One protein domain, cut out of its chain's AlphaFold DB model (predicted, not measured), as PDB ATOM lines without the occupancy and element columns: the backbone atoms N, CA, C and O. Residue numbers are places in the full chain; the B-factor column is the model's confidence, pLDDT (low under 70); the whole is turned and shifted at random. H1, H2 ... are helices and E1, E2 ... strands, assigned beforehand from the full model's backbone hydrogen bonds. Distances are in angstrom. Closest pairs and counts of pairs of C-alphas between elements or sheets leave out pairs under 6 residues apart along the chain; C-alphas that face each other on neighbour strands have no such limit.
ATOM      1  N   ASP A  53      36.031 -30.676 -46.188       87.81
ATOM      2  CA  ASP A  53      35.175 -29.794 -45.405       87.81
ATOM      3  C   ASP A  53      35.907 -28.476 -45.158       87.81
ATOM      4  O   ASP A  53      37.034 -28.443 -44.642       87.81
ATOM      5  N   VAL A  54      35.253 -27.380 -45.523       87.62
ATOM      6  CA  VAL A  54      35.756 -26.023 -45.367       87.62
ATOM      7  C   VAL A  54      34.763 -25.166 -44.602       87.62
ATOM      8  O   VAL A  54      33.559 -25.413 -44.598       87.62
ATOM      9  N   TYR A  55      35.269 -24.129 -43.953       89.00
ATOM     10  CA  TYR A  55      34.444 -23.147 -43.273       89.00
ATOM     11  C   TYR A  55      34.996 -21.738 -43.454       89.00
ATOM     12  O   TYR A  55      36.187 -21.535 -43.693       89.00
ATOM     13  N   ALA A  56      34.125 -20.748 -43.312       86.62
ATOM     14  CA  ALA A  56      34.494 -19.346 -43.248       86.62
ATOM     15  C   ALA A  56      33.780 -18.681 -42.071       86.62
ATOM     16  O   ALA A  56      32.640 -19.008 -41.747       86.62
ATOM     17  N   ILE A  57      34.457 -17.726 -41.432       84.50
ATOM     18  CA  ILE A  57      33.852 -16.862 -40.418       84.50
ATOM     19  C   ILE A  57      33.853 -15.452 -40.987       84.50
ATOM     20  O   ILE A  57      34.916 -14.849 -41.158       84.50
ATOM     21  N   TYR A  58      32.671 -14.924 -41.288       80.19
ATOM     22  CA  TYR A  58      32.515 -13.581 -41.837       80.19
ATOM     23  C   TYR A  58      31.375 -12.850 -41.141       80.19
ATOM     24  O   TYR A  58      30.283 -13.389 -41.005       80.19
ATOM     25  N   ALA A  59      31.632 -11.622 -40.684       76.88
ATOM     26  CA  ALA A  59      30.669 -10.819 -39.922       76.88
ATOM     27  C   ALA A  59      30.049 -11.572 -38.718       76.88
ATOM     28  O   ALA A  59      28.857 -11.450 -38.465       76.88
ATOM     29  N   CYS A  60      30.869 -12.348 -37.992       80.19
ATOM     30  CA  CYS A  60      30.458 -13.235 -36.889       80.19
ATOM     31  C   CYS A  60      29.532 -14.399 -37.288       80.19
ATOM     32  O   CYS A  60      29.041 -15.105 -36.412       80.19
ATOM     33  N   THR A  61      29.352 -14.651 -38.585       77.56
ATOM     34  CA  THR A  61      28.595 -15.793 -39.102       77.56
ATOM     35  C   THR A  61      29.544 -16.903 -39.535       77.56
ATOM     36  O   THR A  61      30.470 -16.663 -40.313       77.56
ATOM     37  N   HIS A  62      29.305 -18.114 -39.032       84.56
ATOM     38  CA  HIS A  62      29.983 -19.329 -39.475       84.56
ATOM     39  C   HIS A  62      29.267 -19.891 -40.706       84.56
ATOM     40  O   HIS A  62      28.054 -20.087 -40.675       84.56
ATOM     41  N   VAL A  63      30.010 -20.119 -41.784       86.12
ATOM     42  CA  VAL A  63      29.496 -20.683 -43.037       86.12
ATOM     43  C   VAL A  63      30.277 -21.942 -43.349       86.12
ATOM     44  O   VAL A  63      31.507 -21.907 -43.377       86.12
ATOM     45  N   GLU A  64      29.562 -23.033 -43.591       88.44
ATOM     46  CA  GLU A  64      30.141 -24.341 -43.884       88.44
ATOM     47  C   GLU A  64      30.027 -24.660 -45.371       88.44
ATOM     48  O   GLU A  64      29.080 -24.257 -46.048       88.44
ATOM     49  N   GLY A  65      31.004 -25.391 -45.888       88.00
ATOM     50  CA  GLY A  65      30.972 -25.862 -47.256       88.00
ATOM     51  C   GLY A  65      31.877 -27.058 -47.489       88.00
ATOM     52  O   GLY A  65      32.671 -27.456 -46.640       88.00
ATOM     53  N   ARG A  66      31.765 -27.615 -48.688       88.56
ATOM     54  CA  ARG A  66      32.522 -28.766 -49.157       88.56
ATOM     55  C   ARG A  66      33.260 -28.390 -50.431       88.56
ATOM     56  O   ARG A  66      32.637 -28.014 -51.425       88.56
ATOM     57  N   TYR A  67      34.582 -28.475 -50.391       85.38
ATOM     58  CA  TYR A  67      35.460 -28.194 -51.518       85.38
ATOM     59  C   TYR A  67      35.921 -29.489 -52.182       85.38
ATOM     60  O   TYR A  67      36.531 -30.325 -51.530       85.38
ATOM     61  N   ASP A  68      35.679 -29.650 -53.475       83.81
ATOM     62  CA  ASP A  68      36.212 -30.765 -54.253       83.81
ATOM     63  C   ASP A  68      37.549 -30.357 -54.905       83.81
ATOM     64  O   ASP A  68      37.554 -29.518 -55.813       83.81
ATOM     65  N   PRO A  69      38.690 -30.940 -54.488       75.62
ATOM     66  CA  PRO A  69      39.999 -30.612 -55.049       75.62
ATOM     67  C   PRO A  69      40.185 -31.103 -56.493       75.62
ATOM     68  O   PRO A  69      41.060 -30.596 -57.190       75.62
ATOM     69  N   VAL A  70      39.380 -32.067 -56.956       73.31
ATOM     70  CA  VAL A  70      39.466 -32.618 -58.318       73.31
ATOM     71  C   VAL A  70      38.830 -31.662 -59.320       73.31
ATOM     72  O   VAL A  70      39.395 -31.392 -60.377       73.31
ATOM     73  N   THR A  71      37.649 -31.139 -58.990       78.00
ATOM     74  CA  THR A  71      36.893 -30.237 -59.874       78.00
ATOM     75  C   THR A  71      37.131 -28.758 -59.568       78.00
ATOM     76  O   THR A  71      36.781 -27.898 -60.376       78.00
ATOM     77  N   GLY A  72      37.707 -28.446 -58.405       79.25
ATOM     78  CA  GLY A  72      37.830 -27.085 -57.888       79.25
ATOM     79  C   GLY A  72      36.493 -26.473 -57.457       79.25
ATOM     80  O   GLY A  72      36.430 -25.265 -57.216       79.25
ATOM     81  N   THR A  73      35.427 -27.275 -57.381       84.69
ATOM     82  CA  THR A  73      34.089 -26.799 -57.025       84.69
ATOM     83  C   THR A  73      33.952 -26.645 -55.515       84.69
ATOM     84  O   THR A  73      34.567 -27.371 -54.736       84.69
ATOM     85  N   LEU A  74      33.148 -25.677 -55.086       86.19
ATOM     86  CA  LEU A  74      32.821 -25.463 -53.682       86.19
ATOM     87  C   LEU A  74      31.308 -25.402 -53.532       86.19
ATOM     88  O   LEU A  74      30.637 -24.629 -54.215       86.19
ATOM     89  N   THR A  75      30.778 -26.222 -52.636       88.19
ATOM     90  CA  THR A  75      29.349 -26.278 -52.327       88.19
ATOM     91  C   THR A  75      29.126 -25.751 -50.922       88.19
ATOM     92  O   THR A  75      29.776 -26.214 -49.994       88.19
ATOM     93  N   ILE A  76      28.231 -24.785 -50.763       86.19
ATOM     94  CA  ILE A  76      27.776 -24.300 -49.458       86.19
ATOM     95  C   ILE A  76      26.443 -24.990 -49.205       86.19
ATOM     96  O   ILE A  76      25.474 -24.723 -49.921       86.19
ATOM     97  N   GLU A  77      26.422 -25.923 -48.255       82.50
ATOM     98  CA  GLU A  77      25.259 -26.785 -48.016       82.50
ATOM     99  C   GLU A  77      24.106 -25.996 -47.391       82.50
ATOM    100  O   GLU A  77      22.967 -26.092 -47.852       82.50
ATOM    101  N   GLU A  78      24.415 -25.138 -46.415       76.44
ATOM    102  CA  GLU A  78      23.434 -24.345 -45.677       76.44
ATOM    103  C   GLU A  78      23.967 -22.947 -45.326       76.44
ATOM    104  O   GLU A  78      25.167 -22.732 -45.145       76.44
ATOM    105  N   GLY A  79      23.051 -21.981 -45.203       80.31
ATOM    106  CA  GLY A  79      23.354 -20.628 -44.740       80.31
ATOM    107  C   GLY A  79      23.534 -19.576 -45.850       80.31
ATOM    108  O   GLY A  79      23.101 -19.757 -46.992       80.31
ATOM    109  N   PRO A  80      24.102 -18.406 -45.516       78.19
ATOM    110  CA  PRO A  80      24.211 -17.281 -46.439       78.19
ATOM    111  C   PRO A  80      25.163 -17.607 -47.592       78.19
ATOM    112  O   PRO A  80      26.335 -17.897 -47.375       78.19
ATOM    113  N   GLY A  81      24.664 -17.511 -48.826       78.81
ATOM    114  CA  GLY A  81      25.416 -17.927 -50.011       78.81
ATOM    115  C   GLY A  81      25.299 -19.421 -50.323       78.81
ATOM    116  O   GLY A  81      26.165 -19.939 -51.015       78.81
ATOM    117  N   GLN A  82      24.257 -20.105 -49.832       86.44
ATOM    118  CA  GLN A  82      23.937 -21.485 -50.208       86.44
ATOM    119  C   GLN A  82      23.941 -21.675 -51.730       86.44
ATOM    120  O   GLN A  82      23.338 -20.898 -52.478       86.44
ATOM    121  N   GLY A  83      24.588 -22.747 -52.182       85.81
ATOM    122  CA  GLY A  83      24.641 -23.096 -53.593       85.81
ATOM    123  C   GLY A  83      25.883 -23.886 -53.978       85.81
ATOM    124  O   GLY A  83      26.784 -24.130 -53.176       85.81
ATOM    125  N   HIS A  84      25.923 -24.276 -55.247       87.31
ATOM    126  CA  HIS A  84      27.049 -24.972 -55.852       87.31
ATOM    127  C   HIS A  84      27.832 -24.020 -56.760       87.31
ATOM    128  O   HIS A  84      27.271 -23.416 -57.679       87.31
ATOM    129  N   TYR A  85      29.135 -23.899 -56.518       86.81
ATOM    130  CA  TYR A  85      30.004 -22.950 -57.203       86.81
ATOM    131  C   TYR A  85      31.161 -23.661 -57.882       86.81
ATOM    132  O   TYR A  85      31.821 -24.524 -57.312       86.81
ATOM    133  N   LYS A  86      31.473 -23.223 -59.103       83.31
ATOM    134  CA  LYS A  86      32.597 -23.763 -59.878       83.31
ATOM    135  C   LYS A  86      33.970 -23.360 -59.337       83.31
ATOM    136  O   LYS A  86      34.965 -23.916 -59.774       83.31
ATOM    137  N   THR A  87      34.030 -22.364 -58.449       83.00
ATOM    138  CA  THR A  87      35.280 -21.880 -57.852       83.00
ATOM    139  C   THR A  87      35.071 -21.431 -56.402       83.00
ATOM    140  O   THR A  87      33.996 -20.908 -56.076       83.00
ATOM    141  N   PRO A  88      36.106 -21.519 -55.543       83.62
ATOM    142  CA  PRO A  88      36.048 -21.004 -54.171       83.62
ATOM    143  C   PRO A  88      35.795 -19.494 -54.106       83.62
ATOM    144  O   PRO A  88      35.100 -18.997 -53.215       83.62
ATOM    145  N   SER A  89      36.300 -18.749 -55.092       83.19
ATOM    146  CA  SER A  89      36.035 -17.316 -55.237       83.19
ATOM    147  C   SER A  89      34.573 -17.013 -55.543       83.19
ATOM    148  O   SER A  89      34.021 -16.081 -54.961       83.19
ATOM    149  N   GLY A  90      33.926 -17.809 -56.402       82.81
ATOM    150  CA  GLY A  90      32.495 -17.674 -56.681       82.81
ATOM    151  C   GLY A  90      31.641 -17.921 -55.438       82.81
ATOM    152  O   GLY A  90      30.719 -17.152 -55.169       82.81
ATOM    153  N   ALA A  91      32.007 -18.925 -54.640       85.19
ATOM    154  CA  ALA A  91      31.336 -19.210 -53.376       85.19
ATOM    155  C   ALA A  91      31.529 -18.078 -52.353       85.19
ATOM    156  O   ALA A  91      30.563 -17.603 -51.763       85.19
ATOM    157  N   SER A  92      32.756 -17.568 -52.206       84.62
ATOM    158  CA  SER A  92      33.046 -16.429 -51.319       84.62
ATOM    159  C   SER A  92      32.218 -15.201 -51.703       84.62
ATOM    160  O   SER A  92      31.611 -14.557 -50.854       84.62
ATOM    161  N   ALA A  93      32.141 -14.889 -53.001       82.50
ATOM    162  CA  ALA A  93      31.359 -13.764 -53.498       82.50
ATOM    163  C   ALA A  93      29.862 -13.907 -53.177       82.50
ATOM    164  O   ALA A  93      29.208 -12.911 -52.870       82.50
ATOM    165  N   ALA A  94      29.319 -15.127 -53.213       84.38
ATOM    166  CA  ALA A  94      27.934 -15.381 -52.832       84.38
ATOM    167  C   ALA A  94      27.685 -15.139 -51.337       84.38
ATOM    168  O   ALA A  94      26.720 -14.455 -50.992       84.38
ATOM    169  N   VAL A  95      28.587 -15.607 -50.467       83.06
ATOM    170  CA  VAL A  95      28.535 -15.338 -49.018       83.06
ATOM    171  C   VAL A  95      28.602 -13.833 -48.744       83.06
ATOM    172  O   VAL A  95      27.799 -13.294 -47.981       83.06
ATOM    173  N   LEU A  96      29.521 -13.124 -49.409       82.25
ATOM    174  CA  LEU A  96      29.674 -11.676 -49.258       82.25
ATOM    175  C   LEU A  96      28.427 -10.919 -49.722       82.25
ATOM    176  O   LEU A  96      27.958 -10.037 -49.009       82.25
ATOM    177  N   ARG A  97      27.848 -11.278 -50.874       80.88
ATOM    178  CA  ARG A  97      26.599 -10.664 -51.354       80.88
ATOM    179  C   ARG A  97      25.431 -10.900 -50.400       80.88
ATOM    180  O   ARG A  97      24.593 -10.013 -50.268       80.88
ATOM    181  N   ALA A  98      25.380 -12.062 -49.751       80.56
ATOM    182  CA  ALA A  98      24.332 -12.399 -48.794       80.56
ATOM    183  C   ALA A  98      24.483 -11.649 -47.459       80.56
ATOM    184  O   ALA A  98      23.482 -11.244 -46.876       80.56
ATOM    185  N   LEU A  99      25.715 -11.447 -46.978       78.38
ATOM    186  CA  LEU A  99      25.970 -10.850 -45.661       78.38
ATOM    187  C   LEU A  99      26.235  -9.340 -45.695       78.38
ATOM    188  O   LEU A  99      25.806  -8.629 -44.789       78.38
ATOM    189  N   ARG A 100      26.958  -8.833 -46.700       73.62
ATOM    190  CA  ARG A 100      27.298  -7.408 -46.851       73.62
ATOM    191  C   ARG A 100      27.440  -7.011 -48.330       73.62
ATOM    192  O   ARG A 100      28.560  -6.936 -48.836       73.62
ATOM    193  N   PRO A 101      26.336  -6.659 -49.015       66.75
ATOM    194  CA  PRO A 101      26.362  -6.320 -50.441       66.75
ATOM    195  C   PRO A 101      27.141  -5.033 -50.768       66.75
ATOM    196  O   PRO A 101      27.512  -4.820 -51.916       66.75
ATOM    197  N   THR A 102      27.395  -4.174 -49.777       64.50
ATOM    198  CA  THR A 102      28.028  -2.855 -49.958       64.50
ATOM    199  C   THR A 102      29.559  -2.887 -49.889       64.50
ATOM    200  O   THR A 102      30.194  -1.853 -50.072       64.50
ATOM    201  N   VAL A 103      30.177  -4.037 -49.589       62.22
ATOM    202  CA  VAL A 103      31.625  -4.122 -49.331       62.22
ATOM    203  C   VAL A 103      32.339  -4.815 -50.488       62.22
ATOM    204  O   VAL A 103      32.025  -5.950 -50.842       62.22
ATOM    205  N   THR A 104      33.336  -4.139 -51.057       57.25
ATOM    206  CA  THR A 104      34.226  -4.719 -52.067       57.25
ATOM    207  C   THR A 104      35.185  -5.720 -51.400       57.25
ATOM    208  O   THR A 104      35.751  -5.401 -50.351       57.25
ATOM    209  N   PRO A 105      35.390  -6.930 -51.954       57.34
ATOM    210  CA  PRO A 105      36.235  -7.940 -51.322       57.34
ATOM    211  C   PRO A 105      37.698  -7.478 -51.241       57.34
ATOM    212  O   PRO A 105      38.293  -7.150 -52.261       57.34
ATOM    213  N   ILE A 106      38.286  -7.484 -50.040       52.72
ATOM    214  CA  ILE A 106      39.715  -7.168 -49.827       52.72
ATOM    215  C   ILE A 106      40.589  -8.435 -49.901       52.72
ATOM    216  O   ILE A 106      41.783  -8.342 -50.168       52.72
ATOM    217  N   ARG A 107      40.014  -9.628 -49.682       59.19
ATOM    218  CA  ARG A 107      40.757 -10.900 -49.652       59.19
ATOM    219  C   ARG A 107      40.436 -11.793 -50.837       59.19
ATOM    220  O   ARG A 107      39.320 -11.766 -51.359       59.19
ATOM    221  N   SER A 108      41.415 -12.611 -51.220       72.06
ATOM    222  CA  SER A 108      41.211 -13.625 -52.244       72.06
ATOM    223  C   SER A 108      40.183 -14.653 -51.761       72.06
ATOM    224  O   SER A 108      40.140 -15.022 -50.586       72.06
ATOM    225  N   GLY A 109      39.356 -15.156 -52.676       72.38
ATOM    226  CA  GLY A 109      38.387 -16.205 -52.363       72.38
ATOM    227  C   GLY A 109      39.003 -17.535 -51.919       72.38
ATOM    228  O   GLY A 109      38.263 -18.444 -51.580       72.38
ATOM    229  N   TRP A 110      40.333 -17.660 -51.924       77.44
ATOM    230  CA  TRP A 110      41.075 -18.819 -51.424       77.44
ATOM    231  C   TRP A 110      41.515 -18.647 -49.964       77.44
ATOM    232  O   TRP A 110      41.507 -19.616 -49.213       77.44
ATOM    233  N   GLU A 111      41.827 -17.422 -49.536       82.44
ATOM    234  CA  GLU A 111      42.085 -17.089 -48.125       82.44
ATOM    235  C   GLU A 111      40.802 -17.017 -47.289       82.44
ATOM    236  O   GLU A 111      40.840 -17.075 -46.060       82.44
ATOM    237  N   PHE A 112      39.657 -16.836 -47.954       83.50
ATOM    238  CA  PHE A 112      38.354 -16.738 -47.300       83.50
ATOM    239  C   PHE A 112      37.940 -18.053 -46.622       83.50
ATOM    240  O   PHE A 112      37.378 -18.033 -45.527       83.50
ATOM    241  N   TRP A 113      38.245 -19.184 -47.259       86.38
ATOM    242  CA  TRP A 113      37.899 -20.518 -46.772       86.38
ATOM    243  C   TRP A 113      39.038 -21.123 -45.958       86.38
ATOM    244  O   TRP A 113      40.206 -21.008 -46.324       86.38
ATOM    245  N   ARG A 114      38.695 -21.824 -44.880       87.94
ATOM    246  CA  ARG A 114      39.613 -22.617 -44.057       87.94
ATOM    247  C   ARG A 114      39.239 -24.083 -44.096       87.94
ATOM    248  O   ARG A 114      38.060 -24.409 -44.078       87.94
ATOM    249  N   ILE A 115      40.231 -24.962 -44.091       84.88
ATOM    250  CA  ILE A 115      40.025 -26.410 -44.020       84.88
ATOM    251  C   ILE A 115      39.620 -26.770 -42.587       84.88
ATOM    252  O   ILE A 115      40.312 -26.400 -41.640       84.88
ATOM    253  N   ARG A 116      38.516 -27.500 -42.397       83.31
ATOM    254  CA  ARG A 116      38.001 -27.854 -41.061       83.31
ATOM    255  C   ARG A 116      38.996 -28.682 -40.244       83.31
ATOM    256  O   ARG A 116      39.128 -28.456 -39.047       83.31
ATOM    257  N   SER A 117      39.702 -29.616 -40.879       74.25
ATOM    258  CA  SER A 117      40.620 -30.534 -40.191       74.25
ATOM    259  C   SER A 117      41.899 -29.872 -39.673       74.25
ATOM    260  O   SER A 117      42.457 -30.335 -38.683       74.25
ATOM    261  N   THR A 118      42.373 -28.805 -40.318       76.31
ATOM    262  CA  THR A 118      43.665 -28.167 -39.999       76.31
ATOM    263  C   THR A 118      43.542 -26.700 -39.595       76.31
ATOM    264  O   THR A 118      44.476 -26.137 -39.033       76.31
ATOM    265  N   GLY A 119      42.415 -26.050 -39.892       79.38
ATOM    266  CA  GLY A 119      42.196 -24.622 -39.670       79.38
ATOM    267  C   GLY A 119      42.998 -23.699 -40.596       79.38
ATOM    268  O   GLY A 119      42.880 -22.478 -40.478       79.38
ATOM    269  N   VAL A 120      43.794 -24.247 -41.519       84.44
ATOM    270  CA  VAL A 120      44.610 -23.457 -42.452       84.44
ATOM    271  C   VAL A 120      43.767 -22.941 -43.621       84.44
ATOM    272  O   VAL A 120      42.742 -23.551 -43.947       84.44
ATOM    273  N   PRO A 121      44.170 -21.837 -44.274       83.88
ATOM    274  CA  PRO A 121      43.455 -21.326 -45.435       83.88
ATOM    275  C   PRO A 121      43.511 -22.307 -46.614       83.88
ATOM    276  O   PRO A 121      44.523 -22.981 -46.832       83.88
ATOM    277  N   LEU A 122      42.438 -22.346 -47.408       83.69
ATOM    278  CA  LEU A 122      42.295 -23.222 -48.575       83.69
ATOM    279  C   LEU A 122      43.358 -22.944 -49.649       83.69
ATOM    280  O   LEU A 122      43.695 -23.821 -50.438       83.69
ATOM    281  N   GLU A 123      43.941 -21.746 -49.652       82.50
ATOM    282  CA  GLU A 123      45.086 -21.403 -50.503       82.50
ATOM    283  C   GLU A 123      46.275 -22.370 -50.355       82.50
ATOM    284  O   GLU A 123      47.018 -22.575 -51.310       82.50
ATOM    285  N   SER A 124      46.430 -23.012 -49.189       76.81
ATOM    286  CA  SER A 124      47.555 -23.914 -48.898       76.81
ATOM    287  C   SER A 124      47.570 -25.163 -49.783       76.81
ATOM    288  O   SER A 124      48.608 -25.799 -49.932       76.81
ATOM    289  N   ILE A 125      46.421 -25.525 -50.362       72.56
ATOM    290  CA  ILE A 125      46.261 -26.694 -51.239       72.56
ATOM    291  C   ILE A 125      45.959 -26.296 -52.687       72.56
ATOM    292  O   ILE A 125      45.564 -27.134 -53.498       72.56
ATOM    293  N   ARG A 126      46.085 -25.006 -53.008       74.50
ATOM    294  CA  ARG A 126      45.717 -24.479 -54.316       74.50
ATOM    295  C   ARG A 126      46.591 -25.139 -55.403       74.50
ATOM    296  O   ARG A 126      47.815 -25.126 -55.274       74.50
TER     297      ARG A 126
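AT A GLANCE: This is residues 53 to 126 of the 152 residues of an uncharacterized protein of Streptomyces caniferus (UniProt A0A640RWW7). A twisted sheet of four strands, a long hairpin E1-E2 followed by the short strands E3 and E4, has the helix H1 over one face. A long link after H1 folds back to pair briefly beside E1 before the short helix H2. The printed part has 74 residues, in the order E1 E2 E3 E4 H1 H2; the sheet runs E1, E2, E3, E4, antiparallel throughout. The class is mixed, with 35 residues, under half, in named elements. It is compact, with a radius of gyration of the C-alphas of 11.0 A, and spans 32 by 21 by 18 A, only just elongated.

IN THESE COORDINATES: Find C-alpha 53 at (35.175, -29.794, -45.405); from there E1 runs 16.8 A to residue 58. E2, residues 61 to 67, covers 18.8 A. E3 is residues 74 to 76, 6.7 A, and E4 residues 83 to 85, 6.5 A. H1, residues 88 to 99, runs 16.6 A from (36.048, -21.004, -54.171). H2, residues 122 to 125, 5.9 A, ends at (46.261, -26.694, -51.239).

HOW THE PARTS SIT: The strands form a meander, each the antiparallel neighbour of the one before. Look for N 56 and O 63 at 2.9 A between E1 and E2, N 66 and O 75 at 2.8 A between E2 and E3, and N 74 and O 85 at 2.8 A between E3 and E4. H1 is on the sheet, making two layers, a helix on one face of a sheet; the closest C-alphas of E3 and H1, Leu 74 and Pro 88, are 5.5 A apart. Every O i to N i+4 pair of H1 is within hydrogen-bond range; H2 is too short for one. H2 is not on the sheet and is apart from H1. Residues 54 to 55 pair antiparallel with residues 114 to 115.

THE WHOLE: The C-alphas of Val 70 and Thr 102, the two farthest apart, are 33.0 A apart. The printed part has no cut. The link from H1 to H2 is long, 22 residues. Residues 101 to 107 have pLDDT under 70.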